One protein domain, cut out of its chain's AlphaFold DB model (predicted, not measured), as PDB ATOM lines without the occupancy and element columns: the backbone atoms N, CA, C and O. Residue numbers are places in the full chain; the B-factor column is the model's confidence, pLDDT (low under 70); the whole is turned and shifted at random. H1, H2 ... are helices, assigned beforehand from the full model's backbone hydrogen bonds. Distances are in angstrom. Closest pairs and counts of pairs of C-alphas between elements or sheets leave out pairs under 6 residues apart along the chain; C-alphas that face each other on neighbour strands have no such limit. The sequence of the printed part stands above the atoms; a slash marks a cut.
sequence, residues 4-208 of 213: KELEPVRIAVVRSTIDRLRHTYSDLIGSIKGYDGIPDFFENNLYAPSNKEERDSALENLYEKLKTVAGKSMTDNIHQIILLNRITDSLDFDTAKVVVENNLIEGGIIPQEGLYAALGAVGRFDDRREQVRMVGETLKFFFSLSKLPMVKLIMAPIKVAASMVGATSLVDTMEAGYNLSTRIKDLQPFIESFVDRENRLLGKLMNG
ATOM      1  N   LYS A   4      88.485 177.806  57.060       86.00
ATOM      2  CA  LYS A   4      87.570 177.866  55.909       86.00
ATOM      3  C   LYS A   4      87.650 179.190  55.153       86.00
ATOM      4  O   LYS A   4      87.498 179.203  53.937       86.00
ATOM      5  N   GLU A   5      87.901 180.295  55.855       90.12
ATOM      6  CA  GLU A   5      88.065 181.620  55.243       90.12
ATOM      7  C   GLU A   5      89.422 181.758  54.541       90.12
ATOM      8  O   GLU A   5      89.528 182.453  53.533       90.12
ATOM      9  N   LEU A   6      90.459 181.087  55.059       92.94
ATOM     10  CA  LEU A   6      91.807 181.089  54.484       92.94
ATOM     11  C   LEU A   6      91.965 180.153  53.287       92.94
ATOM     12  O   LEU A   6      92.910 180.321  52.520       92.94
ATOM     13  N   GLU A   7      91.065 179.190  53.107       91.12
ATOM     14  CA  GLU A   7      91.203 178.126  52.112       91.12
ATOM     15  C   GLU A   7      91.456 178.628  50.674       91.12
ATOM     16  O   GLU A   7      92.390 178.135  50.035       91.12
ATOM     17  N   PRO A   8      90.756 179.661  50.153       91.62
ATOM     18  CA  PRO A   8      91.063 180.199  48.825       91.62
ATOM     19  C   PRO A   8      92.489 180.759  48.716       91.62
ATOM     20  O   PRO A   8      93.143 180.605  47.683       91.62
ATOM     21  N   VAL A   9      92.991 181.382  49.786       94.44
ATOM     22  CA  VAL A   9      94.346 181.951  49.826       94.44
ATOM     23  C   VAL A   9      95.389 180.853  50.002       94.44
ATOM     24  O   VAL A   9      96.427 180.896  49.349       94.44
ATOM     25  N   ARG A  10      95.102 179.820  50.800       93.06
ATOM     26  CA  ARG A  10      95.945 178.622  50.899       93.06
ATOM     27  C   ARG A  10      96.115 177.961  49.531       93.06
ATOM     28  O   ARG A  10      97.233 177.629  49.152       93.06
ATOM     29  N   ILE A  11      95.042 177.842  48.747       90.19
ATOM     30  CA  ILE A  11      95.116 177.334  47.368       90.19
ATOM     31  C   ILE A  11      96.010 178.229  46.494       90.19
ATOM     32  O   ILE A  11      96.796 177.711  45.699       90.19
ATOM     33  N   ALA A  12      95.942 179.557  46.646       92.81
ATOM     34  CA  ALA A  12      96.838 180.473  45.941       92.81
ATOM     35  C   ALA A  12      98.311 180.290  46.361       92.81
ATOM     36  O   ALA A  12      99.181 180.254  45.495       92.81
ATOM     37  N   VAL A  13      98.593 180.090  47.656       94.56
ATOM     38  CA  VAL A  13      99.945 179.781  48.171       94.56
ATOM     39  C   VAL A  13     100.490 178.506  47.535       94.56
ATOM     40  O   VAL A  13     101.635 178.478  47.078       94.56
ATOM     41  N   VAL A  14      99.663 177.460  47.466       91.38
ATOM     42  CA  VAL A  14     100.038 176.185  46.850       91.38
ATOM     43  C   VAL A  14     100.360 176.369  45.366       91.38
ATOM     44  O   VAL A  14     101.403 175.902  44.913       91.38
ATOM     45  N   ARG A  15      99.522 177.096  44.615       90.56
ATOM     46  CA  ARG A  15      99.759 177.379  43.187       90.56
ATOM     47  C   ARG A  15     101.062 178.140  42.960       90.56
ATOM     48  O   ARG A  15     101.913 177.658  42.222       90.56
ATOM     49  N   SER A  16     101.275 179.248  43.670       93.25
ATOM     50  CA  SER A  16     102.521 180.018  43.564       93.25
ATOM     51  C   SER A  16     103.749 179.198  43.977       93.25
ATOM     52  O   SER A  16     104.831 179.370  43.416       93.25
ATOM     53  N   THR A  17     103.600 178.266  44.924       92.81
ATOM     54  CA  THR A  17     104.672 177.334  45.299       92.81
ATOM     55  C   THR A  17     104.981 176.352  44.171       92.81
ATOM     56  O   THR A  17     106.153 176.159  43.853       92.81
ATOM     57  N   ILE A  18     103.964 175.763  43.537       90.12
ATOM     58  CA  ILE A  18     104.130 174.864  42.383       90.12
ATOM     59  C   ILE A  18     104.821 175.600  41.233       90.12
ATOM     60  O   ILE A  18     105.800 175.087  40.686       90.12
ATOM     61  N   ASP A  19     104.371 176.812  40.916       91.19
ATOM     62  CA  ASP A  19     104.966 177.637  39.868       91.19
ATOM     63  C   ASP A  19     106.434 177.934  40.175       91.19
ATOM     64  O   ASP A  19     107.303 177.717  39.327       91.19
ATOM     65  N   ARG A  20     106.756 178.329  41.412       93.31
ATOM     66  CA  ARG A  20     108.147 178.529  41.836       93.31
ATOM     67  C   ARG A  20     108.983 177.262  41.650       93.31
ATOM     68  O   ARG A  20     110.096 177.344  41.129       93.31
ATOM     69  N   LEU A  21     108.490 176.099  42.082       92.12
ATOM     70  CA  LEU A  21     109.211 174.829  41.940       92.12
ATOM     71  C   LEU A  21     109.451 174.511  40.451       92.12
ATOM     72  O   LEU A  21     110.574 174.179  40.076       92.12
ATOM     73  N   ARG A  22     108.448 174.689  39.579       90.81
ATOM     74  CA  ARG A  22     108.591 174.496  38.122       90.81
ATOM     75  C   ARG A  22     109.753 175.312  37.548       90.81
ATOM     76  O   ARG A  22     110.572 174.761  36.815       90.81
ATOM     77  N   HIS A  23     109.862 176.585  37.925       92.38
ATOM     78  CA  HIS A  23     110.970 177.444  37.501       92.38
ATOM     79  C   HIS A  23     112.304 177.002  38.122       92.38
ATOM     80  O   HIS A  23     113.288 176.812  37.406       92.38
ATOM     81  N   THR A  24     112.315 176.753  39.436       93.44
ATOM     82  CA  THR A  24     113.515 176.415  40.221       93.44
ATOM     83  C   THR A  24     114.208 175.144  39.734       93.44
ATOM     84  O   THR A  24     115.429 175.062  39.826       93.44
ATOM     85  N   TYR A  25     113.460 174.156  39.233       94.00
ATOM     86  CA  TYR A  25     113.992 172.859  38.786       94.00
ATOM     87  C   TYR A  25     113.936 172.668  37.265       94.00
ATOM     88  O   TYR A  25     114.112 171.551  36.774       94.00
ATOM     89  N   SER A  26     113.676 173.739  36.509       94.88
ATOM     90  CA  SER A  26     113.517 173.700  35.048       94.88
ATOM     91  C   SER A  26     114.743 173.138  34.318       94.88
ATOM     92  O   SER A  26     114.598 172.422  33.326       94.88
ATOM     93  N   ASP A  27     115.941 173.376  34.851       95.62
ATOM     94  CA  ASP A  27     117.203 172.832  34.353       95.62
ATOM     95  C   ASP A  27     117.236 171.298  34.415       95.62
ATOM     96  O   ASP A  27     117.672 170.657  33.462       95.62
ATOM     97  N   LEU A  28     116.723 170.689  35.486       95.19
ATOM     98  CA  LEU A  28     116.640 169.233  35.617       95.19
ATOM     99  C   LEU A  28     115.504 168.664  34.768       95.19
ATOM    100  O   LEU A  28     115.695 167.664  34.078       95.19
ATOM    101  N   ILE A  29     114.338 169.312  34.814       94.06
ATOM    102  CA  ILE A  29     113.124 168.885  34.103       94.06
ATOM    103  C   ILE A  29     113.370 168.847  32.590       94.06
ATOM    104  O   ILE A  29     112.970 167.890  31.931       94.06
ATOM    105  N   GLY A  30     114.055 169.857  32.044       92.44
ATOM    106  CA  GLY A  30     114.361 169.943  30.616       92.44
ATOM    107  C   GLY A  30     115.537 169.072  30.166       92.44
ATOM    108  O   GLY A  30     115.604 168.705  28.995       92.44
ATOM    109  N   SER A  31     116.459 168.728  31.073       93.75
ATOM    110  CA  SER A  31     117.731 168.087  30.702       93.75
ATOM    111  C   SER A  31     117.796 166.588  30.999       93.75
ATOM    112  O   SER A  31     118.597 165.881  30.387       93.75
ATOM    113  N   ILE A  32     116.983 166.072  31.929       94.44
ATOM    114  CA  ILE A  32     117.029 164.666  32.349       94.44
ATOM    115  C   ILE A  32     115.802 163.918  31.829       94.44
ATOM    116  O   ILE A  32     114.654 164.230  32.142       94.44
ATOM    117  N   LYS A  33     116.048 162.861  31.047       93.56
ATOM    118  CA  LYS A  33     114.988 162.033  30.460       93.56
ATOM    119  C   LYS A  33     114.055 161.457  31.536       93.56
ATOM    120  O   LYS A  33     114.506 160.740  32.431       93.56
ATOM    121  N   GLY A  34     112.754 161.694  31.366       92.50
ATOM    122  CA  GLY A  34     111.686 161.197  32.235       92.50
ATOM    123  C   GLY A  34     111.291 162.147  33.369       92.50
ATOM    124  O   GLY A  34     110.334 161.842  34.080       92.50
ATOM    125  N   TYR A  35     112.001 163.268  33.557       94.56
ATOM    126  CA  TYR A  35     111.672 164.272  34.580       94.56
ATOM    127  C   TYR A  35     110.563 165.238  34.143       94.56
ATOM    128  O   TYR A  35     109.968 165.909  34.981       94.56
ATOM    129  N   ASP A  36     110.232 165.263  32.855       90.62
ATOM    130  CA  ASP A  36     109.176 166.071  32.244       90.62
ATOM    131  C   ASP A  36     107.798 165.855  32.889       90.62
ATOM    132  O   ASP A  36     107.011 166.790  32.994       90.62
ATOM    133  N   GLY A  37     107.524 164.649  33.394       90.12
ATOM    134  CA  GLY A  37     106.270 164.336  34.084       90.12
ATOM    135  C   GLY A  37     106.245 164.647  35.584       90.12
ATOM    136  O   GLY A  37     105.207 164.444  36.213       90.12
ATOM    137  N   ILE A  38     107.362 165.083  36.184       90.50
ATOM    138  CA  ILE A  38     107.431 165.387  37.623       90.50
ATOM    139  C   ILE A  38     106.494 166.547  37.991       90.50
ATOM    140  O   ILE A  38     105.692 166.367  38.909       90.50
ATOM    141  N   PRO A  39     106.520 167.701  37.295       87.75
ATOM    142  CA  PRO A  39     105.668 168.828  37.661       87.75
ATOM    143  C   PRO A  39     104.174 168.499  37.683       87.75
ATOM    144  O   PRO A  39     103.484 168.804  38.655       87.75
ATOM    145  N   ASP A  40     103.689 167.801  36.655       86.50
ATOM    146  CA  ASP A  40     102.271 167.458  36.531       86.50
ATOM    147  C   ASP A  40     101.830 166.455  37.596       86.50
ATOM    148  O   ASP A  40     100.687 166.496  38.051       86.50
ATOM    149  N   PHE A  41     102.729 165.566  38.027       87.25
ATOM    150  CA  PHE A  41     102.454 164.678  39.148       87.25
ATOM    151  C   PHE A  41     102.318 165.458  40.459       87.25
ATOM    152  O   PHE A  41     101.337 165.269  41.176       87.25
ATOM    153  N   PHE A  42     103.249 166.368  40.754       83.06
ATOM    154  CA  PHE A  42     103.191 167.178  41.972       83.06
ATOM    155  C   PHE A  42     101.930 168.044  42.039       83.06
ATOM    156  O   PHE A  42     101.255 168.067  43.071       83.06
ATOM    157  N   GLU A  43     101.581 168.705  40.938       81.69
ATOM    158  CA  GLU A  43     100.395 169.557  40.860       81.69
ATOM    159  C   GLU A  43      99.098 168.748  40.979       81.69
ATOM    160  O   GLU A  43      98.286 169.000  41.870       81.69
ATOM    161  N   ASN A  44      98.930 167.733  40.128       82.38
ATOM    162  CA  ASN A  44      97.640 167.064  39.963       82.38
ATOM    163  C   ASN A  44      97.428 165.863  40.888       82.38
ATOM    164  O   ASN A  44      96.327 165.322  40.912       82.38
ATOM    165  N   ASN A  45      98.458 165.398  41.607       82.00
ATOM    166  CA  ASN A  45      98.360 164.190  42.439       82.00
ATOM    167  C   ASN A  45      98.821 164.392  43.886       82.00
ATOM    168  O   ASN A  45      98.405 163.613  44.745       82.00
ATOM    169  N   LEU A  46      99.656 165.397  44.182       78.50
ATOM    170  CA  LEU A  46     100.203 165.603  45.529       78.50
ATOM    171  C   LEU A  46      99.617 166.821  46.244       78.50
ATOM    172  O   LEU A  46      98.978 166.633  47.281       78.50
ATOM    173  N   TYR A  47      99.817 168.026  45.702       72.50
ATOM    174  CA  TYR A  47      99.622 169.279  46.442       72.50
ATOM    175  C   TYR A  47      98.177 169.786  46.493       72.50
ATOM    176  O   TYR A  47      97.704 170.171  47.560       72.50
ATOM    177  N   ALA A  48      97.461 169.787  45.369       67.56
ATOM    178  CA  ALA A  48      96.072 170.247  45.331       67.56
ATOM    179  C   ALA A  48      95.180 169.391  44.419       67.56
ATOM    180  O   ALA A  48      94.419 169.945  43.620       67.56
ATOM    181  N   PRO A  49      95.244 168.048  44.500       75.88
ATOM    182  CA  PRO A  49      94.324 167.245  43.723       75.88
ATOM    183  C   PRO A  49      92.896 167.444  44.253       75.88
ATOM    184  O   PRO A  49      92.681 167.626  45.454       75.88
ATOM    185  N   SER A  50      91.900 167.366  43.370       72.44
ATOM    186  CA  SER A  50      90.481 167.494  43.744       72.44
ATOM    187  C   SER A  50      90.023 166.450  44.771       72.44
ATOM    188  O   SER A  50      89.005 166.643  45.426       72.44
ATOM    189  N   ASN A  51      90.784 165.364  44.933       76.75
ATOM    190  CA  ASN A  51      90.533 164.283  45.879       76.75
ATOM    191  C   ASN A  51      91.412 164.339  47.150       76.75
ATOM    192  O   ASN A  51      91.474 163.337  47.859       76.75
ATOM    193  N   LYS A  52      92.108 165.453  47.450       82.56
ATOM    194  CA  LYS A  52      93.074 165.532  48.572       82.56
ATOM    195  C   LYS A  52      92.467 165.101  49.910       82.56
ATOM    196  O   LYS A  52      93.049 164.261  50.590       82.56
ATOM    197  N   GLU A  53      91.305 165.641  50.272       84.44
ATOM    198  CA  GLU A  53      90.642 165.328  51.549       84.44
ATOM    199  C   GLU A  53      90.272 163.843  51.661       84.44
ATOM    200  O   GLU A  53      90.515 163.209  52.690       84.44
ATOM    201  N   GLU A  54      89.724 163.268  50.585       85.25
ATOM    202  CA  GLU A  54      89.365 161.850  50.521       85.25
ATOM    203  C   GLU A  54      90.613 160.963  50.636       85.25
ATOM    204  O   GLU A  54      90.644 160.028  51.438       85.25
ATOM    205  N   ARG A  55      91.671 161.300  49.886       87.38
ATOM    206  CA  ARG A  55      92.952 160.588  49.880       87.38
ATOM    207  C   ARG A  55      93.599 160.597  51.263       87.38
ATOM    208  O   ARG A  55      94.043 159.552  51.739       87.38
ATOM    209  N   ASP A  56      93.654 161.761  51.901       88.12
ATOM    210  CA  ASP A  56      94.288 161.932  53.209       88.12
ATOM    211  C   ASP A  56      93.485 161.198  54.297       88.12
ATOM    212  O   ASP A  56      94.064 160.471  55.104       88.12
ATOM    213  N   SER A  57      92.149 161.257  54.239       88.31
ATOM    214  CA  SER A  57      91.269 160.477  55.124       88.31
ATOM    215  C   SER A  57      91.447 158.966  54.935       88.31
ATOM    216  O   SER A  57      91.487 158.206  55.905       88.31
ATOM    217  N   ALA A  58      91.573 158.499  53.690       86.69
ATOM    218  CA  ALA A  58      91.835 157.093  53.389       86.69
ATOM    219  C   ALA A  58      93.198 156.637  53.936       86.69
ATOM    220  O   ALA A  58      93.303 155.528  54.467       86.69
ATOM    221  N   LEU A  59      94.222 157.493  53.854       87.75
ATOM    222  CA  LEU A  59      95.557 157.219  54.385       87.75
ATOM    223  C   LEU A  59      95.558 157.109  55.917       87.75
ATOM    224  O   LEU A  59      96.129 156.158  56.456       87.75
ATOM    225  N   GLU A  60      94.889 158.027  56.618       90.12
ATOM    226  CA  GLU A  60      94.750 157.962  58.078       90.12
ATOM    227  C   GLU A  60      93.989 156.704  58.514       90.12
ATOM    228  O   GLU A  60      94.457 155.953  59.370       90.12
ATOM    229  N   ASN A  61      92.867 156.399  57.859       87.81
ATOM    230  CA  ASN A  61      92.098 155.185  58.133       87.81
ATOM    231  C   ASN A  61      92.913 153.905  57.893       87.81
ATOM    232  O   ASN A  61      92.786 152.933  58.645       87.81
ATOM    233  N   LEU A  62      93.744 153.881  56.847       84.81
ATOM    234  CA  LEU A  62      94.648 152.768  56.573       84.81
ATOM    235  C   LEU A  62      95.684 152.614  57.692       84.81
ATOM    236  O   LEU A  62      95.896 151.499  58.172       84.81
ATOM    237  N   TYR A  63      96.293 153.715  58.134       88.12
ATOM    238  CA  TYR A  63      97.245 153.710  59.242       88.12
ATOM    239  C   TYR A  63      96.621 153.180  60.536       88.12
ATOM    240  O   TYR A  63      97.185 152.286  61.165       88.12
ATOM    241  N   GLU A  64      95.434 153.666  60.905       88.31
ATOM    242  CA  GLU A  64      94.723 153.251  62.120       88.31
ATOM    243  C   GLU A  64      94.391 151.754  62.125       88.31
ATOM    244  O   GLU A  64      94.534 151.079  63.146       88.31
ATOM    245  N   LYS A  65      94.008 151.204  60.968       84.69
ATOM    246  CA  LYS A  65      93.786 149.761  60.817       84.69
ATOM    247  C   LYS A  65      95.098 148.994  60.950       84.69
ATOM    248  O   LYS A  65      95.174 148.041  61.724       84.69
ATOM    249  N   LEU A  66      96.142 149.417  60.237       82.75
ATOM    250  CA  LEU A  66      97.411 148.694  60.181       82.75
ATOM    251  C   LEU A  66      98.217 148.775  61.478       82.75
ATOM    252  O   LEU A  66      98.854 147.791  61.828       82.75
ATOM    253  N   LYS A  67      98.175 149.879  62.232       85.06
ATOM    254  CA  LYS A  67      98.985 150.028  63.457       85.06
ATOM    255  C   LYS A  67      98.646 149.005  64.547       85.06
ATOM    256  O   LYS A  67      99.456 148.776  65.436       85.06
ATOM    257  N   THR A  68      97.449 148.416  64.490       82.38
ATOM    258  CA  THR A  68      96.992 147.402  65.454       82.38
ATOM    259  C   THR A  68      97.373 145.975  65.056       82.38
ATOM    260  O   THR A  68      97.446 145.108  65.923       82.38
ATOM    261  N   VAL A  69      97.634 145.726  63.768       81.00
ATOM    262  CA  VAL A  69      97.851 144.377  63.206       81.00
ATOM    263  C   VAL A  69      99.233 144.181  62.581       81.00
ATOM    264  O   VAL A  69      99.681 143.049  62.424       81.00
ATOM    265  N   ALA A  70      99.918 145.266  62.220       76.81
ATOM    266  CA  ALA A  70     101.231 145.268  61.594       76.81
ATOM    267  C   ALA A  70     102.282 145.856  62.545       76.81
ATOM    268  O   ALA A  70     102.008 146.763  63.330       76.81
ATOM    269  N   GLY A  71     103.512 145.342  62.470       76.75
ATOM    270  CA  GLY A  71     104.626 145.861  63.261       76.75
ATOM    271  C   GLY A  71     104.979 147.303  62.890       76.75
ATOM    272  O   GLY A  71     104.772 147.733  61.755       76.75
ATOM    273  N   LYS A  72     105.581 148.032  63.837       76.75
ATOM    274  CA  LYS A  72     105.990 149.441  63.685       76.75
ATOM    275  C   LYS A  72     106.773 149.709  62.389       76.75
ATOM    276  O   LYS A  72     106.495 150.671  61.686       76.75
ATOM    277  N   SER A  73     107.682 148.809  62.015       72.38
ATOM    278  CA  SER A  73     108.480 148.930  60.788       72.38
ATOM    279  C   SER A  73     107.648 148.968  59.499       72.38
ATOM    280  O   SER A  73     108.112 149.491  58.492       72.38
ATOM    281  N   MET A  74     106.434 148.407  59.507       70.75
ATOM    282  CA  MET A  74     105.546 148.358  58.344       70.75
ATOM    283  C   MET A  74     104.643 149.593  58.245       70.75
ATOM    284  O   MET A  74     104.239 149.971  57.147       70.75
ATOM    285  N   THR A  75     104.340 150.239  59.375       83.31
ATOM    286  CA  THR A  75     103.457 151.414  59.443       83.31
ATOM    287  C   THR A  75     104.214 152.737  59.509       83.31
ATOM    288  O   THR A  75     103.625 153.772  59.202       83.31
ATOM    289  N   ASP A  76     105.510 152.720  59.841       86.88
ATOM    290  CA  ASP A  76     106.338 153.923  59.982       86.88
ATOM    291  C   ASP A  76     106.295 154.803  58.719       86.88
ATOM    292  O   ASP A  76     106.033 155.996  58.832       86.88
ATOM    293  N   ASN A  77     106.443 154.240  57.513       83.88
ATOM    294  CA  ASN A  77     106.409 155.035  56.272       83.88
ATOM    295  C   ASN A  77     105.039 155.681  56.012       83.88
ATOM    296  O   ASN A  77     104.970 156.818  55.557       83.88
ATOM    297  N   ILE A  78     103.946 154.983  56.337       85.81
ATOM    298  CA  ILE A  78     102.586 155.529  56.216       85.81
ATOM    299  C   ILE A  78     102.414 156.691  57.197       85.81
ATOM    300  O   ILE A  78     101.923 157.756  56.828       85.81
ATOM    301  N   HIS A  79     102.877 156.508  58.435       90.38
ATOM    302  CA  HIS A  79     102.836 157.548  59.453       90.38
ATOM    303  C   HIS A  79     103.651 158.782  59.049       90.38
ATOM    304  O   HIS A  79     103.167 159.899  59.203       90.38
ATOM    305  N   GLN A  80     104.849 158.599  58.482       91.31
ATOM    306  CA  GLN A  80     105.673 159.712  57.999       91.31
ATOM    307  C   GLN A  80     104.969 160.530  56.910       91.31
ATOM    308  O   GLN A  80     105.054 161.753  56.927       91.31
ATOM    309  N   ILE A  81     104.213 159.894  56.009       89.75
ATOM    310  CA  ILE A  81     103.439 160.614  54.983       89.75
ATOM    311  C   ILE A  81     102.302 161.425  55.621       89.75
ATOM    312  O   ILE A  81     102.083 162.572  55.241       89.75
ATOM    313  N   ILE A  82     101.608 160.871  56.622       91.69
ATOM    314  CA  ILE A  82     100.573 161.607  57.369       91.69
ATOM    315  C   ILE A  82     101.181 162.842  58.044       91.69
ATOM    316  O   ILE A  82     100.631 163.939  57.950       91.69
ATOM    317  N   LEU A  83     102.337 162.685  58.695       94.50
ATOM    318  CA  LEU A  83     103.055 163.799  59.315       94.50
ATOM    319  C   LEU A  83     103.495 164.837  58.274       94.50
ATOM    320  O   LEU A  83     103.333 166.033  58.514       94.50
ATOM    321  N   LEU A  84     103.974 164.392  57.107       94.12
ATOM    322  CA  LEU A  84     104.367 165.267  56.003       94.12
ATOM    323  C   LEU A  84     103.179 166.090  55.481       94.12
ATOM    324  O   LEU A  84     103.317 167.293  55.258       94.12
ATOM    325  N   ASN A  85     102.005 165.480  55.318       91.50
ATOM    326  CA  ASN A  85     100.808 166.204  54.886       91.50
ATOM    327  C   ASN A  85     100.400 167.254  55.926       91.50
ATOM    328  O   ASN A  85     100.172 168.408  55.575       91.50
ATOM    329  N   ARG A  86     100.403 166.887  57.212       93.56
ATOM    330  CA  ARG A  86     100.038 167.798  58.307       93.56
ATOM    331  C   ARG A  86     100.976 168.997  58.417       93.56
ATOM    332  O   ARG A  86     100.497 170.123  58.545       93.56
ATOM    333  N   ILE A  87     102.294 168.783  58.368       96.31
ATOM    334  CA  ILE A  87     103.257 169.894  58.421       96.31
ATOM    335  C   ILE A  87     103.147 170.772  57.170       96.31
ATOM    336  O   ILE A  87     103.192 171.992  57.290       96.31
ATOM    337  N   THR A  88     102.915 170.176  55.994       94.25
ATOM    338  CA  THR A  88     102.706 170.914  54.739       94.25
ATOM    339  C   THR A  88     101.478 171.814  54.817       94.25
ATOM    340  O   THR A  88     101.607 173.022  54.643       94.25
ATOM    341  N   ASP A  89     100.317 171.256  55.169       92.19
ATOM    342  CA  ASP A  89      99.072 172.020  55.263       92.19
ATOM    343  C   ASP A  89      99.184 173.133  56.316       92.19
ATOM    344  O   ASP A  89      98.770 174.266  56.075       92.19
ATOM    345  N   SER A  90      99.799 172.842  57.467       95.94
ATOM    346  CA  SER A  90     100.014 173.836  58.522       95.94
ATOM    347  C   SER A  90     100.899 174.998  58.059       95.94
ATOM    348  O   SER A  90     100.559 176.152  58.315       95.94
ATOM    349  N   LEU A  91     102.001 174.715  57.359       97.25
ATOM    350  CA  LEU A  91     102.883 175.749  56.813       97.25
ATOM    351  C   LEU A  91     102.182 176.587  55.736       97.25
ATOM    352  O   LEU A  91     102.389 177.801  55.672       97.25
ATOM    353  N   ASP A  92     101.346 175.967  54.905       95.50
ATOM    354  CA  ASP A  92     100.617 176.660  53.842       95.50
ATOM    355  C   ASP A  92      99.518 177.570  54.409       95.50
ATOM    356  O   ASP A  92      99.352 178.695  53.933       95.50
ATOM    357  N   PHE A  93      98.814 177.145  55.465       96.50
ATOM    358  CA  PHE A  93      97.848 177.992  56.173       96.50
ATOM    359  C   PHE A  93      98.510 179.184  56.871       96.50
ATOM    360  O   PHE A  93      98.001 180.302  56.772       96.50
ATOM    361  N   ASP A  94      99.647 178.979  57.541       97.75
ATOM    362  CA  ASP A  94     100.386 180.081  58.170       97.75
ATOM    363  C   ASP A  94     100.891 181.076  57.118       97.75
ATOM    364  O   ASP A  94     100.776 182.290  57.294       97.75
ATOM    365  N   THR A  95     101.370 180.570  55.979       97.75
ATOM    366  CA  THR A  95     101.771 181.409  54.841       97.75
ATOM    367  C   THR A  95     100.575 182.186  54.287       97.75
ATOM    368  O   THR A  95     100.681 183.389  54.059       97.75
ATOM    369  N   ALA A  96      99.416 181.543  54.129       97.06
ATOM    370  CA  ALA A  96      98.193 182.188  53.654       97.06
ATOM    371  C   ALA A  96      97.728 183.315  54.586       97.06
ATOM    372  O   ALA A  96      97.315 184.375  54.119       97.06
ATOM    373  N   LYS A  97      97.839 183.113  55.902       97.69
ATOM    374  CA  LYS A  97      97.529 184.141  56.895       97.69
ATOM    375  C   LYS A  97      98.416 185.374  56.714       97.69
ATOM    376  O   LYS A  97      97.893 186.481  56.612       97.69
ATOM    377  N   VAL A  98      99.730 185.181  56.588       97.94
ATOM    378  CA  VAL A  98     100.685 186.278  56.361       97.94
ATOM    379  C   VAL A  98     100.434 186.989  55.028       97.94
ATOM    380  O   VAL A  98     100.523 188.212  54.954       97.94
ATOM    381  N   VAL A  99     100.080 186.244  53.975       97.81
ATOM    382  CA  VAL A  99      99.711 186.815  52.669       97.81
ATOM    383  C   VAL A  99      98.539 187.788  52.793       97.81
ATOM    384  O   VAL A  99      98.588 188.871  52.210       97.81
ATOM    385  N   VAL A 100      97.508 187.434  53.566       96.50
ATOM    386  CA  VAL A 100      96.351 188.310  53.803       96.50
ATOM    387  C   VAL A 100      96.729 189.512  54.661       96.50
ATOM    388  O   VAL A 100      96.408 190.639  54.296       96.50
ATOM    389  N   GLU A 101      97.433 189.288  55.772       96.50
ATOM    390  CA  GLU A 101      97.822 190.348  56.714       96.50
ATOM    391  C   GLU A 101      98.703 191.422  56.058       96.50
ATOM    392  O   GLU A 101      98.566 192.605  56.371       96.50
ATOM    393  N   ASN A 102      99.547 191.026  55.102       96.75
ATOM    394  CA  ASN A 102     100.473 191.917  54.404       96.75
ATOM    395  C   ASN A 102      99.998 192.338  53.002       96.75
ATOM    396  O   ASN A 102     100.757 192.983  52.279       96.75
ATOM    397  N   ASN A 103      98.766 191.990  52.607       95.75
ATOM    398  CA  ASN A 103      98.186 192.313  51.298       95.75
ATOM    399  C   ASN A 103      99.084 191.907  50.107       95.75
ATOM    400  O   ASN A 103      99.321 192.688  49.188       95.75
ATOM    401  N   LEU A 104      99.590 190.670  50.128       96.12
ATOM    402  CA  LEU A 104     100.559 190.140  49.154       96.12
ATOM    403  C   LEU A 104      99.898 189.460  47.938       96.12
ATOM    404  O   LEU A 104     100.504 188.598  47.304       96.12
ATOM    405  N   ILE A 105      98.642 189.802  47.637       94.38
ATOM    406  CA  ILE A 105      97.891 189.266  46.494       94.38
ATOM    407  C   ILE A 105      97.715 190.364  45.451       94.38
ATOM    408  O   ILE A 105      97.139 191.415  45.729       94.38
ATOM    409  N   GLU A 106      98.121 190.072  44.219       90.44
ATOM    410  CA  GLU A 106      97.979 190.955  43.067       90.44
ATOM    411  C   GLU A 106      97.196 190.234  41.969       90.44
ATOM    412  O   GLU A 106      97.581 189.165  41.502       90.44
ATOM    413  N   GLY A 107      96.038 190.776  41.581       83.62
ATOM    414  CA  GLY A 107      95.212 190.170  40.527       83.62
ATOM    415  C   GLY A 107      94.747 188.734  40.821       83.62
ATOM    416  O   GLY A 107      94.461 187.986  39.892       83.62
ATOM    417  N   GLY A 108      94.681 188.337  42.099       82.12
ATOM    418  CA  GLY A 108      94.323 186.975  42.518       82.12
ATOM    419  C   GLY A 108      95.486 185.976  42.514       82.12
ATOM    420  O   GLY A 108      95.258 184.786  42.721       82.12
ATOM    421  N   ILE A 109      96.717 186.444  42.297       89.75
ATOM    422  CA  ILE A 109      97.944 185.643  42.296       89.75
ATOM    423  C   ILE A 109      98.878 186.177  43.385       89.75
ATOM    424  O   ILE A 109      98.878 187.369  43.686       89.75
ATOM    425  N   ILE A 110      99.675 185.296  43.989       96.19
ATOM    426  CA  ILE A 110     100.763 185.702  44.882       96.19
ATOM    427  C   ILE A 110     102.038 185.747  44.031       96.19
ATOM    428  O   ILE A 110     102.510 184.676  43.625       96.19
ATOM    429  N   PRO A 111     102.588 186.936  43.716       94.81
ATOM    430  CA  PRO A 111     103.851 187.033  42.994       94.81
ATOM    431  C   PRO A 111     104.972 186.370  43.800       94.81
ATOM    432  O   PRO A 111     104.908 186.278  45.026       94.81
ATOM    433  N   GLN A 112     106.019 185.903  43.121       93.44
ATOM    434  CA  GLN A 112     107.099 185.126  43.745       93.44
ATOM    435  C   GLN A 112     107.785 185.882  44.896       93.44
ATOM    436  O   GLN A 112     108.067 185.300  45.942       93.44
ATOM    437  N   GLU A 113     107.975 187.190  44.744       93.56
ATOM    438  CA  GLU A 113     108.508 188.075  45.786       93.56
ATOM    439  C   GLU A 113     107.580 188.131  47.010       93.56
ATOM    440  O   GLU A 113     108.046 188.039  48.145       93.56
ATOM    441  N   GLY A 114     106.263 188.197  46.784       95.69
ATOM    442  CA  GLY A 114     105.246 188.122  47.832       95.69
ATOM    443  C   GLY A 114     105.235 186.763  48.534       95.69
ATOM    444  O   GLY A 114     105.160 186.704  49.761       95.69
ATOM    445  N   LEU A 115     105.404 185.667  47.788       96.50
ATOM    446  CA  LEU A 115     105.540 184.331  48.368       96.50
ATOM    447  C   LEU A 115     106.778 184.259  49.272       96.50
ATOM    448  O   LEU A 115     106.677 183.801  50.405       96.50
ATOM    449  N   TYR A 116     107.935 184.749  48.818       96.38
ATOM    450  CA  TYR A 116     109.152 184.777  49.633       96.38
ATOM    451  C   TYR A 116     109.023 185.661  50.872       96.38
ATOM    452  O   TYR A 116     109.415 185.231  51.958       96.38
ATOM    453  N   ALA A 117     108.428 186.848  50.742       95.81
ATOM    454  CA  ALA A 117     108.159 187.725  51.876       95.81
ATOM    455  C   ALA A 117     107.258 187.037  52.913       95.81
ATOM    456  O   ALA A 117     107.558 187.070  54.107       95.81
ATOM    457  N   ALA A 118     106.203 186.350  52.462       97.50
ATOM    458  CA  ALA A 118     105.312 185.606  53.342       97.50
ATOM    459  C   ALA A 118     106.030 184.446  54.046       97.50
ATOM    460  O   ALA A 118     105.944 184.319  55.265       97.50
ATOM    461  N   LEU A 119     106.794 183.640  53.303       96.88
ATOM    462  CA  LEU A 119     107.579 182.532  53.856       96.88
ATOM    463  C   LEU A 119     108.589 183.002  54.910       96.88
ATOM    464  O   LEU A 119     108.724 182.365  55.954       96.88
ATOM    465  N   GLY A 120     109.281 184.114  54.648       96.69
ATOM    466  CA  GLY A 120     110.211 184.720  55.598       96.69
ATOM    467  C   GLY A 120     109.508 185.210  56.864       96.69
ATOM    468  O   GLY A 120     109.969 184.929  57.967       96.69
ATOM    469  N   ALA A 121     108.361 185.877  56.717       97.44
ATOM    470  CA  ALA A 121     107.589 186.407  57.839       97.44
ATOM    471  C   ALA A 121     106.896 185.323  58.688       97.44
ATOM    472  O   ALA A 121     106.739 185.521  59.891       97.44
ATOM    473  N   VAL A 122     106.540 184.164  58.115       97.81
ATOM    474  CA  VAL A 122     106.076 182.997  58.895       97.81
ATOM    475  C   VAL A 122     107.158 182.521  59.871       97.81
ATOM    476  O   VAL A 122     106.844 182.090  60.978       97.81
ATOM    477  N   GLY A 123     108.435 182.568  59.478       96.94
ATOM    478  CA  GLY A 123     109.573 182.312  60.370       96.94
ATOM    479  C   GLY A 123     109.738 180.866  60.865       96.94
ATOM    480  O   GLY A 123     110.666 180.580  61.620       96.94
ATOM    481  N   ARG A 124     108.888 179.923  60.433       98.00
ATOM    482  CA  ARG A 124     108.936 178.492  60.805       98.00
ATOM    483  C   ARG A 124     110.004 177.720  60.015       98.00
ATOM    484  O   ARG A 124     109.715 176.732  59.340       98.00
ATOM    485  N   PHE A 125     111.248 178.196  60.056       97.81
ATOM    486  CA  PHE A 125     112.334 177.664  59.225       97.81
ATOM    487  C   PHE A 125     112.700 176.217  59.564       97.81
ATOM    488  O   PHE A 125     112.927 175.437  58.644       97.81
ATOM    489  N   ASP A 126     112.717 175.839  60.843       98.00
ATOM    490  CA  ASP A 126     113.037 174.464  61.252       98.00
ATOM    491  C   ASP A 126     111.971 173.468  60.777       98.00
ATOM    492  O   ASP A 126     112.309 172.443  60.187       98.00
ATOM    493  N   ASP A 127     110.689 173.820  60.908       98.31
ATOM    494  CA  ASP A 127     109.581 173.019  60.374       98.31
ATOM    495  C   ASP A 127     109.666 172.882  58.850       98.31
ATOM    496  O   ASP A 127     109.421 171.815  58.291       98.31
ATOM    497  N   ARG A 128     110.059 173.952  58.150       97.88
ATOM    498  CA  ARG A 128     110.230 173.921  56.694       97.88
ATOM    499  C   ARG A 128     111.434 173.066  56.278       97.88
ATOM    500  O   ARG A 128     111.344 172.353  55.282       97.88
ATOM    501  N   ARG A 129     112.535 173.064  57.041       98.12
ATOM    502  CA  ARG A 129     113.669 172.140  56.818       98.12
ATOM    503  C   ARG A 129     113.259 170.691  57.045       98.12
ATOM    504  O   ARG A 129     113.627 169.824  56.253       98.12
ATOM    505  N   GLU A 130     112.474 170.441  58.086       98.19
ATOM    506  CA  GLU A 130     111.938 169.116  58.370       98.19
ATOM    507  C   GLU A 130     111.008 168.642  57.247       98.19
ATOM    508  O   GLU A 130     111.184 167.539  56.732       98.19
ATOM    509  N   GLN A 131     110.108 169.504  56.764       97.06
ATOM    510  CA  GLN A 131     109.280 169.225  55.589       97.06
ATOM    511  C   GLN A 131     110.143 168.845  54.373       97.06
ATOM    512  O   GLN A 131     109.886 167.827  53.733       97.06
ATOM    513  N   VAL A 132     111.187 169.623  54.058       97.00
ATOM    514  CA  VAL A 132     112.102 169.346  52.934       97.00
ATOM    515  C   VAL A 132     112.783 167.984  53.091       97.00
ATOM    516  O   VAL A 132     112.829 167.205  52.133       97.00
ATOM    517  N   ARG A 133     113.268 167.659  54.297       97.31
ATOM    518  CA  ARG A 133     113.858 166.349  54.611       97.31
ATOM    519  C   ARG A 133     112.852 165.221  54.369       97.31
ATOM    520  O   ARG A 133     113.165 164.267  53.657       97.31
ATOM    521  N   MET A 134     111.639 165.353  54.904       95.88
ATOM    522  CA  MET A 134     110.567 164.362  54.778       95.88
ATOM    523  C   MET A 134     110.124 164.154  53.324       95.88
ATOM    524  O   MET A 134     109.879 163.015  52.922       95.88
ATOM    525  N   VAL A 135     110.063 165.215  52.509       93.75
ATOM    526  CA  VAL A 135     109.801 165.101  51.062       93.75
ATOM    527  C   VAL A 135     110.899 164.281  50.387       93.75
ATOM    528  O   VAL A 135     110.590 163.329  49.669       93.75
ATOM    529  N   GLY A 136     112.174 164.590  50.644       94.38
ATOM    530  CA  GLY A 136     113.300 163.852  50.066       94.38
ATOM    531  C   GLY A 136     113.294 162.362  50.431       94.38
ATOM    532  O   GLY A 136     113.463 161.502  49.563       94.38
ATOM    533  N   GLU A 137     113.035 162.042  51.699       93.56
ATOM    534  CA  GLU A 137     112.930 160.659  52.183       93.56
ATOM    535  C   GLU A 137     111.743 159.916  51.572       93.56
ATOM    536  O   GLU A 137     111.890 158.775  51.128       93.56
ATOM    537  N   THR A 138     110.592 160.583  51.475       90.25
ATOM    538  CA  THR A 138     109.380 160.029  50.865       90.25
ATOM    539  C   THR A 138     109.606 159.723  49.383       90.25
ATOM    540  O   THR A 138     109.306 158.616  48.930       90.25
ATOM    541  N   LEU A 139     110.206 160.652  48.629       91.25
ATOM    542  CA  LEU A 139     110.548 160.447  47.217       91.25
ATOM    543  C   LEU A 139     111.509 159.269  47.035       91.25
ATOM    544  O   LEU A 139     111.280 158.411  46.181       91.25
ATOM    545  N   LYS A 140     112.559 159.193  47.862       91.69
ATOM    546  CA  LYS A 140     113.536 158.099  47.822       91.69
ATOM    547  C   LYS A 140     112.879 156.750  48.107       91.69
ATOM    548  O   LYS A 140     113.117 155.783  47.381       91.69
ATOM    549  N   PHE A 141     112.039 156.690  49.137       89.12
ATOM    550  CA  PHE A 141     111.320 155.483  49.521       89.12
ATOM    551  C   PHE A 141     110.415 154.988  48.386       89.12
ATOM    552  O   PHE A 141     110.586 153.860  47.917       89.12
ATOM    553  N   PHE A 142     109.518 155.833  47.874       86.88
ATOM    554  CA  PHE A 142     108.595 155.435  46.808       86.88
ATOM    555  C   PHE A 142     109.301 155.084  45.501       86.88
ATOM    556  O   PHE A 142     108.912 154.123  44.835       86.88
ATOM    557  N   PHE A 143     110.366 155.809  45.149       91.00
ATOM    558  CA  PHE A 143     111.160 155.469  43.976       91.00
ATOM    559  C   PHE A 143     111.828 154.101  44.124       91.00
ATOM    560  O   PHE A 143     111.825 153.321  43.179       91.00
ATOM    561  N   SER A 144     112.342 153.757  45.310       89.94
ATOM    562  CA  SER A 144     112.913 152.425  45.547       89.94
ATOM    563  C   SER A 144     111.871 151.309  45.403       89.94
ATOM    564  O   SER A 144     112.145 150.289  44.769       89.94
ATOM    565  N   LEU A 145     110.650 151.533  45.906       85.38
ATOM    566  CA  LEU A 145     109.550 150.580  45.779       85.38
ATOM    567  C   LEU A 145     109.145 150.368  44.324       85.38
ATOM    568  O   LEU A 145     108.855 149.243  43.926       85.38
ATOM    569  N   SER A 146     109.151 151.421  43.509       87.00
ATOM    570  CA  SER A 146     108.736 151.306  42.114       87.00
ATOM    571  C   SER A 146     109.717 150.534  41.230       87.00
ATOM    572  O   SER A 146     109.355 150.122  40.126       87.00
ATOM    573  N   LYS A 147     110.944 150.301  41.713       88.50
ATOM    574  CA  LYS A 147     111.943 149.449  41.052       88.50
ATOM    575  C   LYS A 147     111.841 147.977  41.436       88.50
ATOM    576  O   LYS A 147     112.549 147.161  40.845       88.50
ATOM    577  N   LEU A 148     110.973 147.617  42.383       86.19
ATOM    578  CA  LEU A 148     110.756 146.217  42.724       86.19
ATOM    579  C   LEU A 148     110.125 145.469  41.533       86.19
ATOM    580  O   LEU A 148     109.214 145.983  40.873       86.19
ATOM    581  N   PRO A 149     110.587 144.244  41.230       79.81
ATOM    582  CA  PRO A 149     110.013 143.452  40.155       79.81
ATOM    583  C   PRO A 149     108.557 143.100  40.477       79.81
ATOM    584  O   PRO A 149     108.182 142.923  41.632       79.81
ATOM    585  N   MET A 150     107.732 142.958  39.436       79.19
ATOM    586  CA  MET A 150     106.333 142.513  39.538       79.19
ATOM    587  C   MET A 150     105.371 143.442  40.305       79.19
ATOM    588  O   MET A 150     104.214 143.068  40.488       79.19
ATOM    589  N   VAL A 151     105.759 144.676  40.657       78.12
ATOM    590  CA  VAL A 151     104.850 145.664  41.290       78.12
ATOM    591  C   VAL A 151     103.569 145.880  40.475       78.12
ATOM    592  O   VAL A 151     102.475 145.988  41.026       78.12
ATOM    593  N   LYS A 152     103.664 145.843  39.141       73.19
ATOM    594  CA  LYS A 152     102.493 145.955  38.260       73.19
ATOM    595  C   LYS A 152     101.487 144.804  38.429       73.19
ATOM    596  O   LYS A 152     100.293 145.029  38.267       73.19
ATOM    597  N   LEU A 153     101.949 143.592  38.757       77.62
ATOM    598  CA  LEU A 153     101.079 142.416  38.919       77.62
ATOM    599  C   LEU A 153     100.246 142.492  40.201       77.62
ATOM    600  O   LEU A 153      99.115 142.017  40.221       77.62
ATOM    601  N   ILE A 154     100.779 143.124  41.250       79.38
ATOM    602  CA  ILE A 154     100.072 143.290  42.526       79.38
ATOM    603  C   ILE A 154      99.149 144.517  42.542       79.38
ATOM    604  O   ILE A 154      98.231 144.569  43.353       79.38
ATOM    605  N   MET A 155      99.330 145.483  41.633       79.56
ATOM    606  CA  MET A 155      98.548 146.727  41.645       79.56
ATOM    607  C   MET A 155      97.071 146.519  41.275       79.56
ATOM    608  O   MET A 155      96.186 147.093  41.905       79.56
ATOM    609  N   ALA A 156      96.787 145.661  40.291       80.50
ATOM    610  CA  ALA A 156      95.417 145.380  39.852       80.50
ATOM    611  C   ALA A 156      94.514 144.828  40.978       80.50
ATOM    612  O   ALA A 156      93.448 145.403  41.209       80.50
ATOM    613  N   PRO A 157      94.907 143.776  41.729       82.00
ATOM    614  CA  PRO A 157      94.100 143.310  42.855       82.00
ATOM    615  C   PRO A 157      94.022 144.332  44.000       82.00
ATOM    616  O   PRO A 157      92.966 144.444  44.622       82.00
ATOM    617  N   ILE A 158      95.076 145.123  44.252       81.56
ATOM    618  CA  ILE A 158      95.048 146.206  45.254       81.56
ATOM    619  C   ILE A 158      93.986 147.251  44.899       81.56
ATOM    620  O   ILE A 158      93.235 147.672  45.774       81.56
ATOM    621  N   LYS A 159      93.868 147.626  43.621       83.88
ATOM    622  CA  LYS A 159      92.861 148.589  43.153       83.88
ATOM    623  C   LYS A 159      91.432 148.090  43.357       83.88
ATOM    624  O   LYS A 159      90.576 148.844  43.812       83.88
ATOM    625  N   VAL A 160      91.186 146.809  43.078       82.19
ATOM    626  CA  VAL A 160      89.881 146.180  43.334       82.19
ATOM    627  C   VAL A 160      89.578 146.148  44.833       82.19
ATOM    628  O   VAL A 160      88.483 146.514  45.240       82.19
ATOM    629  N   ALA A 161      90.541 145.767  45.670       77.00
ATOM    630  CA  ALA A 161      90.343 145.771  47.118       77.00
ATOM    631  C   ALA A 161      90.101 147.190  47.665       77.00
ATOM    632  O   ALA A 161      89.256 147.382  48.536       77.00
ATOM    633  N   ALA A 162      90.806 148.191  47.134       84.56
ATOM    634  CA  ALA A 162      90.678 149.582  47.546       84.56
ATOM    635  C   ALA A 162      89.292 150.163  47.250       84.56
ATOM    636  O   ALA A 162      88.747 150.869  48.098       84.56
ATOM    637  N   SER A 163      88.686 149.818  46.110       83.94
ATOM    638  CA  SER A 163      87.325 150.263  45.796       83.94
ATOM    639  C   SER A 163      86.285 149.697  46.764       83.94
ATOM    640  O   SER A 163      85.328 150.386  47.107       83.94
ATOM    641  N   MET A 164      86.510 148.490  47.292       81.06
ATOM    642  CA  MET A 164      85.630 147.869  48.289       81.06
ATOM    643  C   MET A 164      85.698 148.541  49.667       81.06
ATOM    644  O   MET A 164      84.781 148.377  50.468       81.06
ATOM    645  N   VAL A 165      86.776 149.276  49.962       79.06
ATOM    646  CA  VAL A 165      87.007 149.905  51.276       79.06
ATOM    647  C   VAL A 165      87.082 151.432  51.219       79.06
ATOM    648  O   VAL A 165      87.453 152.049  52.217       79.06
ATOM    649  N   GLY A 166      86.738 152.040  50.078       79.81
ATOM    650  CA  GLY A 166      86.749 153.496  49.899       79.81
ATOM    651  C   GLY A 166      88.149 154.117  49.893       79.81
ATOM    652  O   GLY A 166      88.317 155.240  50.346       79.81
ATOM    653  N   ALA A 167      89.162 153.386  49.418       82.88
ATOM    654  CA  ALA A 167      90.553 153.844  49.333       82.88
ATOM    655  C   ALA A 167      91.023 154.062  47.880       82.88
ATOM    656  O   ALA A 167      92.224 154.046  47.601       82.88
ATOM    657  N   THR A 168      90.087 154.221  46.940       84.94
ATOM    658  CA  THR A 168      90.382 154.357  45.504       84.94
ATOM    659  C   THR A 168      91.269 155.567  45.220       84.94
ATOM    660  O   THR A 168      92.277 155.424  44.538       84.94
ATOM    661  N   SER A 169      90.959 156.721  45.818       83.75
ATOM    662  CA  SER A 169      91.742 157.958  45.694       83.75
ATOM    663  C   SER A 169      93.211 157.781  46.091       83.75
ATOM    664  O   SER A 169      94.100 158.253  45.383       83.75
ATOM    665  N   LEU A 170      93.483 157.045  47.174       84.50
ATOM    666  CA  LEU A 170      94.844 156.709  47.602       84.50
ATOM    667  C   LEU A 170      95.567 155.826  46.577       84.50
ATOM    668  O   LEU A 170      96.712 156.107  46.217       84.50
ATOM    669  N   VAL A 171      94.906 154.775  46.084       85.12
ATOM    670  CA  VAL A 171      95.519 153.856  45.113       85.12
ATOM    671  C   VAL A 171      95.745 154.519  43.757       85.12
ATOM    672  O   VAL A 171      96.787 154.282  43.148       85.12
ATOM    673  N   ASP A 172      94.845 155.389  43.302       86.75
ATOM    674  CA  ASP A 172      95.017 156.124  42.047       86.75
ATOM    675  C   ASP A 172      96.242 157.055  42.104       86.75
ATOM    676  O   ASP A 172      97.050 157.071  41.171       86.75
ATOM    677  N   THR A 173      96.462 157.756  43.226       86.00
ATOM    678  CA  THR A 173      97.685 158.551  43.441       86.00
ATOM    679  C   THR A 173      98.943 157.674  43.419       86.00
ATOM    680  O   THR A 173      99.943 158.035  42.792       86.00
ATOM    681  N   MET A 174      98.904 156.502  44.066       85.75
ATOM    682  CA  MET A 174     100.026 155.555  44.054       85.75
ATOM    683  C   MET A 174     100.321 155.027  42.643       85.75
ATOM    684  O   MET A 174     101.485 154.928  42.249       85.75
ATOM    685  N   GLU A 175      99.285 154.711  41.864       87.38
ATOM    686  CA  GLU A 175      99.405 154.241  40.483       87.38
ATOM    687  C   GLU A 175      99.992 155.326  39.569       87.38
ATOM    688  O   GLU A 175     100.894 155.039  38.776       87.38
ATOM    689  N   ALA A 176      99.559 156.582  39.715       88.94
ATOM    690  CA  ALA A 176     100.133 157.717  38.995       88.94
ATOM    691  C   ALA A 176     101.636 157.879  39.291       88.94
ATOM    692  O   ALA A 176     102.442 158.004  38.361       88.94
ATOM    693  N   GLY A 177     102.027 157.785  40.567       89.56
ATOM    694  CA  GLY A 177     103.429 157.852  40.990       89.56
ATOM    695  C   GLY A 177     104.261 156.685  40.452       89.56
ATOM    696  O   GLY A 177     105.359 156.887  39.921       89.56
ATOM    697  N   TYR A 178     103.718 155.464  40.498       89.25
ATOM    698  CA  TYR A 178     104.347 154.291  39.897       89.25
ATOM    699  C   TYR A 178     104.570 154.498  38.396       89.25
ATOM    700  O   TYR A 178     105.705 154.397  37.924       89.25
ATOM    701  N   ASN A 179     103.526 154.868  37.651       89.81
ATOM    702  CA  ASN A 179     103.599 155.083  36.208       89.81
ATOM    703  C   ASN A 179     104.637 156.147  35.832       89.81
ATOM    704  O   ASN A 179     105.407 155.927  34.894       89.81
ATOM    705  N   LEU A 180     104.716 157.260  36.569       91.88
ATOM    706  CA  LEU A 180     105.768 158.263  36.383       91.88
ATOM    707  C   LEU A 180     107.162 157.664  36.596       91.88
ATOM    708  O   LEU A 180     108.033 157.770  35.734       91.88
ATOM    709  N   SER A 181     107.364 156.977  37.716       91.00
ATOM    710  CA  SER A 181     108.675 156.459  38.104       91.00
ATOM    711  C   SER A 181     109.250 155.402  37.147       91.00
ATOM    712  O   SER A 181     110.469 155.213  37.099       91.00
ATOM    713  N   THR A 182     108.411 154.723  36.351       89.81
ATOM    714  CA  THR A 182     108.878 153.799  35.299       89.81
ATOM    715  C   THR A 182     109.641 154.513  34.181       89.81
ATOM    716  O   THR A 182     110.520 153.914  33.562       89.81
ATOM    717  N   ARG A 183     109.346 155.799  33.947       91.56
ATOM    718  CA  ARG A 183     110.013 156.635  32.937       91.56
ATOM    719  C   ARG A 183     111.326 157.230  33.440       91.56
ATOM    720  O   ARG A 183     112.154 157.650  32.636       91.56
ATOM    721  N   ILE A 184     111.528 157.231  34.756       94.38
ATOM    722  CA  ILE A 184     112.684 157.822  35.422       94.38
ATOM    723  C   ILE A 184     113.724 156.738  35.695       94.38
ATOM    724  O   ILE A 184     113.471 155.797  36.447       94.38
ATOM    725  N   LYS A 185     114.917 156.866  35.104       93.50
ATOM    726  CA  LYS A 185     116.023 155.929  35.359       93.50
ATOM    727  C   LYS A 185     116.565 156.076  36.780       93.50
ATOM    728  O   LYS A 185     116.728 155.075  37.469       93.50
ATOM    729  N   ASP A 186     116.809 157.313  37.191       94.06
ATOM    730  CA  ASP A 186     117.380 157.670  38.484       94.06
ATOM    731  C   ASP A 186     116.748 158.977  38.978       94.06
ATOM    732  O   ASP A 186     116.721 159.965  38.242       94.06
ATOM    733  N   LEU A 187     116.196 158.966  40.192       95.06
ATOM    734  CA  LEU A 187     115.571 160.130  40.829       95.06
ATOM    735  C   LEU A 187     116.533 160.853  41.786       95.06
ATOM    736  O   LEU A 187     116.239 161.960  42.229       95.06
ATOM    737  N   GLN A 188     117.688 160.254  42.094       95.25
ATOM    738  CA  GLN A 188     118.637 160.801  43.057       95.25
ATOM    739  C   GLN A 188     119.096 162.234  42.709       95.25
ATOM    740  O   GLN A 188     119.050 163.072  43.611       95.25
ATOM    741  N   PRO A 189     119.407 162.586  41.439       96.25
ATOM    742  CA  PRO A 189     119.772 163.962  41.083       96.25
ATOM    743  C   PRO A 189     118.688 164.998  41.408       96.25
ATOM    744  O   PRO A 189     118.999 166.116  41.825       96.25
ATOM    745  N   PHE A 190     117.411 164.633  41.240       95.19
ATOM    746  CA  PHE A 190     116.288 165.496  41.607       95.19
ATOM    747  C   PHE A 190     116.199 165.679  43.120       95.19
ATOM    748  O   PHE A 190     116.090 166.806  43.588       95.19
ATOM    749  N   ILE A 191     116.274 164.584  43.885       95.56
ATOM    750  CA  ILE A 191     116.158 164.614  45.351       95.56
ATOM    751  C   ILE A 191     117.286 165.443  45.968       95.56
ATOM    752  O   ILE A 191     117.025 166.284  46.823       95.56
ATOM    753  N   GLU A 192     118.525 165.236  45.521       96.94
ATOM    754  CA  GLU A 192     119.684 165.993  46.005       96.94
ATOM    755  C   GLU A 192     119.533 167.479  45.702       96.94
ATOM    756  O   GLU A 192     119.668 168.305  46.602       96.94
ATOM    757  N   SER A 193     119.166 167.814  44.463       96.88
ATOM    758  CA  SER A 193     118.943 169.203  44.062       96.88
ATOM    759  C   SER A 193     117.787 169.848  44.821       96.88
ATOM    760  O   SER A 193     117.888 171.018  45.175       96.88
ATOM    761  N   PHE A 194     116.706 169.110  45.081       95.50
ATOM    762  CA  PHE A 194     115.567 169.584  45.863       95.50
ATOM    763  C   PHE A 194     115.986 169.928  47.290       95.50
ATOM    764  O   PHE A 194     115.834 171.066  47.728       95.50
ATOM    765  N   VAL A 195     116.589 168.972  48.001       97.00
ATOM    766  CA  VAL A 195     117.018 169.184  49.388       97.00
ATOM    767  C   VAL A 195     118.010 170.344  49.476       97.00
ATOM    768  O   VAL A 195     117.889 171.200  50.349       97.00
ATOM    769  N   ASP A 196     118.971 170.407  48.564       97.88
ATOM    770  CA  ASP A 196     120.016 171.424  48.546       97.88
ATOM    771  C   ASP A 196     119.487 172.836  48.211       97.88
ATOM    772  O   ASP A 196     119.748 173.798  48.942       97.88
ATOM    773  N   ARG A 197     118.694 172.981  47.139       97.50
ATOM    774  CA  ARG A 197     118.147 174.282  46.710       97.50
ATOM    775  C   ARG A 197     117.135 174.833  47.706       97.50
ATOM    776  O   ARG A 197     117.211 176.020  48.022       97.50
ATOM    777  N   GLU A 198     116.243 173.996  48.237       97.31
ATOM    778  CA  GLU A 198     115.273 174.445  49.236       97.31
ATOM    779  C   GLU A 198     115.974 174.871  50.530       97.31
ATOM    780  O   GLU A 198     115.684 175.945  51.047       97.31
ATOM    781  N   ASN A 199     116.967 174.123  51.026       97.75
ATOM    782  CA  ASN A 199     117.710 174.544  52.220       97.75
ATOM    783  C   ASN A 199     118.485 175.854  52.010       97.75
ATOM    784  O   ASN A 199     118.527 176.687  52.919       97.75
ATOM    785  N   ARG A 200     119.050 176.090  50.817       97.19
ATOM    786  CA  ARG A 200     119.653 177.391  50.483       97.19
ATOM    787  C   ARG A 200     118.634 178.523  50.489       97.19
ATOM    788  O   ARG A 200     118.931 179.585  51.030       97.19
ATOM    789  N   LEU A 201     117.452 178.305  49.911       96.31
ATOM    790  CA  LEU A 201     116.361 179.279  49.953       96.31
ATOM    791  C   LEU A 201     115.995 179.618  51.405       96.31
ATOM    792  O   LEU A 201     115.906 180.794  51.749       96.31
ATOM    793  N   LEU A 202     115.852 178.611  52.271       96.94
ATOM    794  CA  LEU A 202     115.562 178.827  53.692       96.94
ATOM    795  C   LEU A 202     116.676 179.588  54.408       96.94
ATOM    796  O   LEU A 202     116.379 180.445  55.235       96.94
ATOM    797  N   GLY A 203     117.942 179.317  54.079       97.31
ATOM    798  CA  GLY A 203     119.078 180.088  54.586       97.31
ATOM    799  C   GLY A 203     118.979 181.570  54.219       97.31
ATOM    800  O   GLY A 203     119.070 182.421  55.100       97.31
ATOM    801  N   LYS A 204     118.698 181.872  52.945       96.75
ATOM    802  CA  LYS A 204     118.512 183.252  52.467       96.75
ATOM    803  C   LYS A 204     117.355 183.957  53.173       96.75
ATOM    804  O   LYS A 204     117.531 185.068  53.664       96.75
ATOM    805  N   LEU A 205     116.196 183.300  53.263       96.25
ATOM    806  CA  LEU A 205     115.013 183.849  53.932       96.25
ATOM    807  C   LEU A 205     115.279 184.141  55.413       96.25
ATOM    808  O   LEU A 205     114.921 185.209  55.899       96.25
ATOM    809  N   MET A 206     115.942 183.220  56.115       95.56
ATOM    810  CA  MET A 206     116.286 183.368  57.531       95.56
ATOM    811  C   MET A 206     117.249 184.537  57.780       95.56
ATOM    812  O   MET A 206     117.139 185.219  58.796       95.56
ATOM    813  N   ASN A 207     118.164 184.791  56.845       94.88
ATOM    814  CA  ASN A 207     119.132 185.883  56.929       94.88
ATOM    815  C   ASN A 207     118.592 187.226  56.398       94.88
ATOM    816  O   ASN A 207     119.302 188.229  56.458       94.88
ATOM    817  N   GLY A 208     117.368 187.260  55.855       90.88
ATOM    818  CA  GLY A 208     116.815 188.445  55.192       90.88
ATOM    819  C   GLY A 208     117.556 188.827  53.906       90.88
ATOM    820  O   GLY A 208     117.569 189.995  53.518       90.88
TER     821      GLY A 208
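Overview. This is residues 4 to 208 of the 213 residues of an uncharacterized protein of Leptospira langatensis (UniProt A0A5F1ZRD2). Two rows of helices are stacked crosswise: H1, H3, H9 and H8 make one row, running alternately opposite ways, and across it run H10 and H7, side by side, with H5 slanting beside H7. H6 at one end and H4 toward the other bridge the rows; short H2 sits beyond the corner between H1 and H3. The printed part has 205 residues with ten named helices, H1 to H10 in chain order, and no named strand: all helix, its packing part aligned, part crossed. It is compact, with a radius of gyration of the C-alphas of 17.8 A, and spans 50 by 40 by 31 A.

Arrangement. H1, residues 4 to 24, touches H3, residues 35 to 47, with residues 14 to 22 alone, at a shallow tilt of 10 degrees, closest at the C-alphas of Arg 22 and Pro 39, 6.4 A apart. H2, residues 26 to 31, touches H3 only at the corner, C-alphas 29 and 35 being closest at 4.9 A. H3 touches H9, residues 168 to 183, at a shallow tilt of 13 degrees, closest at C-alphas 45 and 173, 5.8 A. H4, residues 52 to 69, touches H9 with residues 54 to 59 alone, about perpendicular at 84 degrees, closest at C-alphas 55 and 170, 4.9 A. H4 and H5, residues 72 to 101, form a hairpin, closest at C-alphas 67 and 75, 6.2 A. Residues 92 to 100 of H5 alone touch H1, about perpendicular at 76 degrees, closest at C-alphas 10 and 96, 5.0 A. H6, residues 112 to 122, touches H1, H5 and H10, residues 188 to 206; C-alphas 98 and 118, the closest of H5 and H6, are 5.6 A apart. H7, residues 125 to 146, touches H10 at a shallow tilt of 6 degrees, opposite ways, closest at C-alphas 136 and 191, 5.6 A. H8, residues 151 to 164, forms a hairpin with H9, closest at C-alphas 162 and 168, 5.2 A. H3 is apart from H5 and H7. O i to N i+4 pairs are all within hydrogen-bond range in H2, H6, H7 and H10, against 15 of 17 in H1, 6 of 9 in H3, 12 of 14 in H4, 24 of 26 in H5, 8 of 10 in H8 and 11 of 12 in H9.

Along the chain. H1 begins at C-alpha 4 (87.570, 177.866, 55.909) and is 30.4 A long. H5, 42.3 A, has a kink of 26 degrees near residue 79. H7 is 31.6 A long; H10, 26.9 A, ends at C-alpha 206 (116.286, 183.368, 57.531).

Size, cuts and confidence. The two farthest C-alphas, of Pro 157 and Gly 208, are 52.0 A apart. The printed part has no cut and no long link; residues 68 to 73 stand free. Mean pLDDT of the printed part is 90.0, with residue 48 under 70.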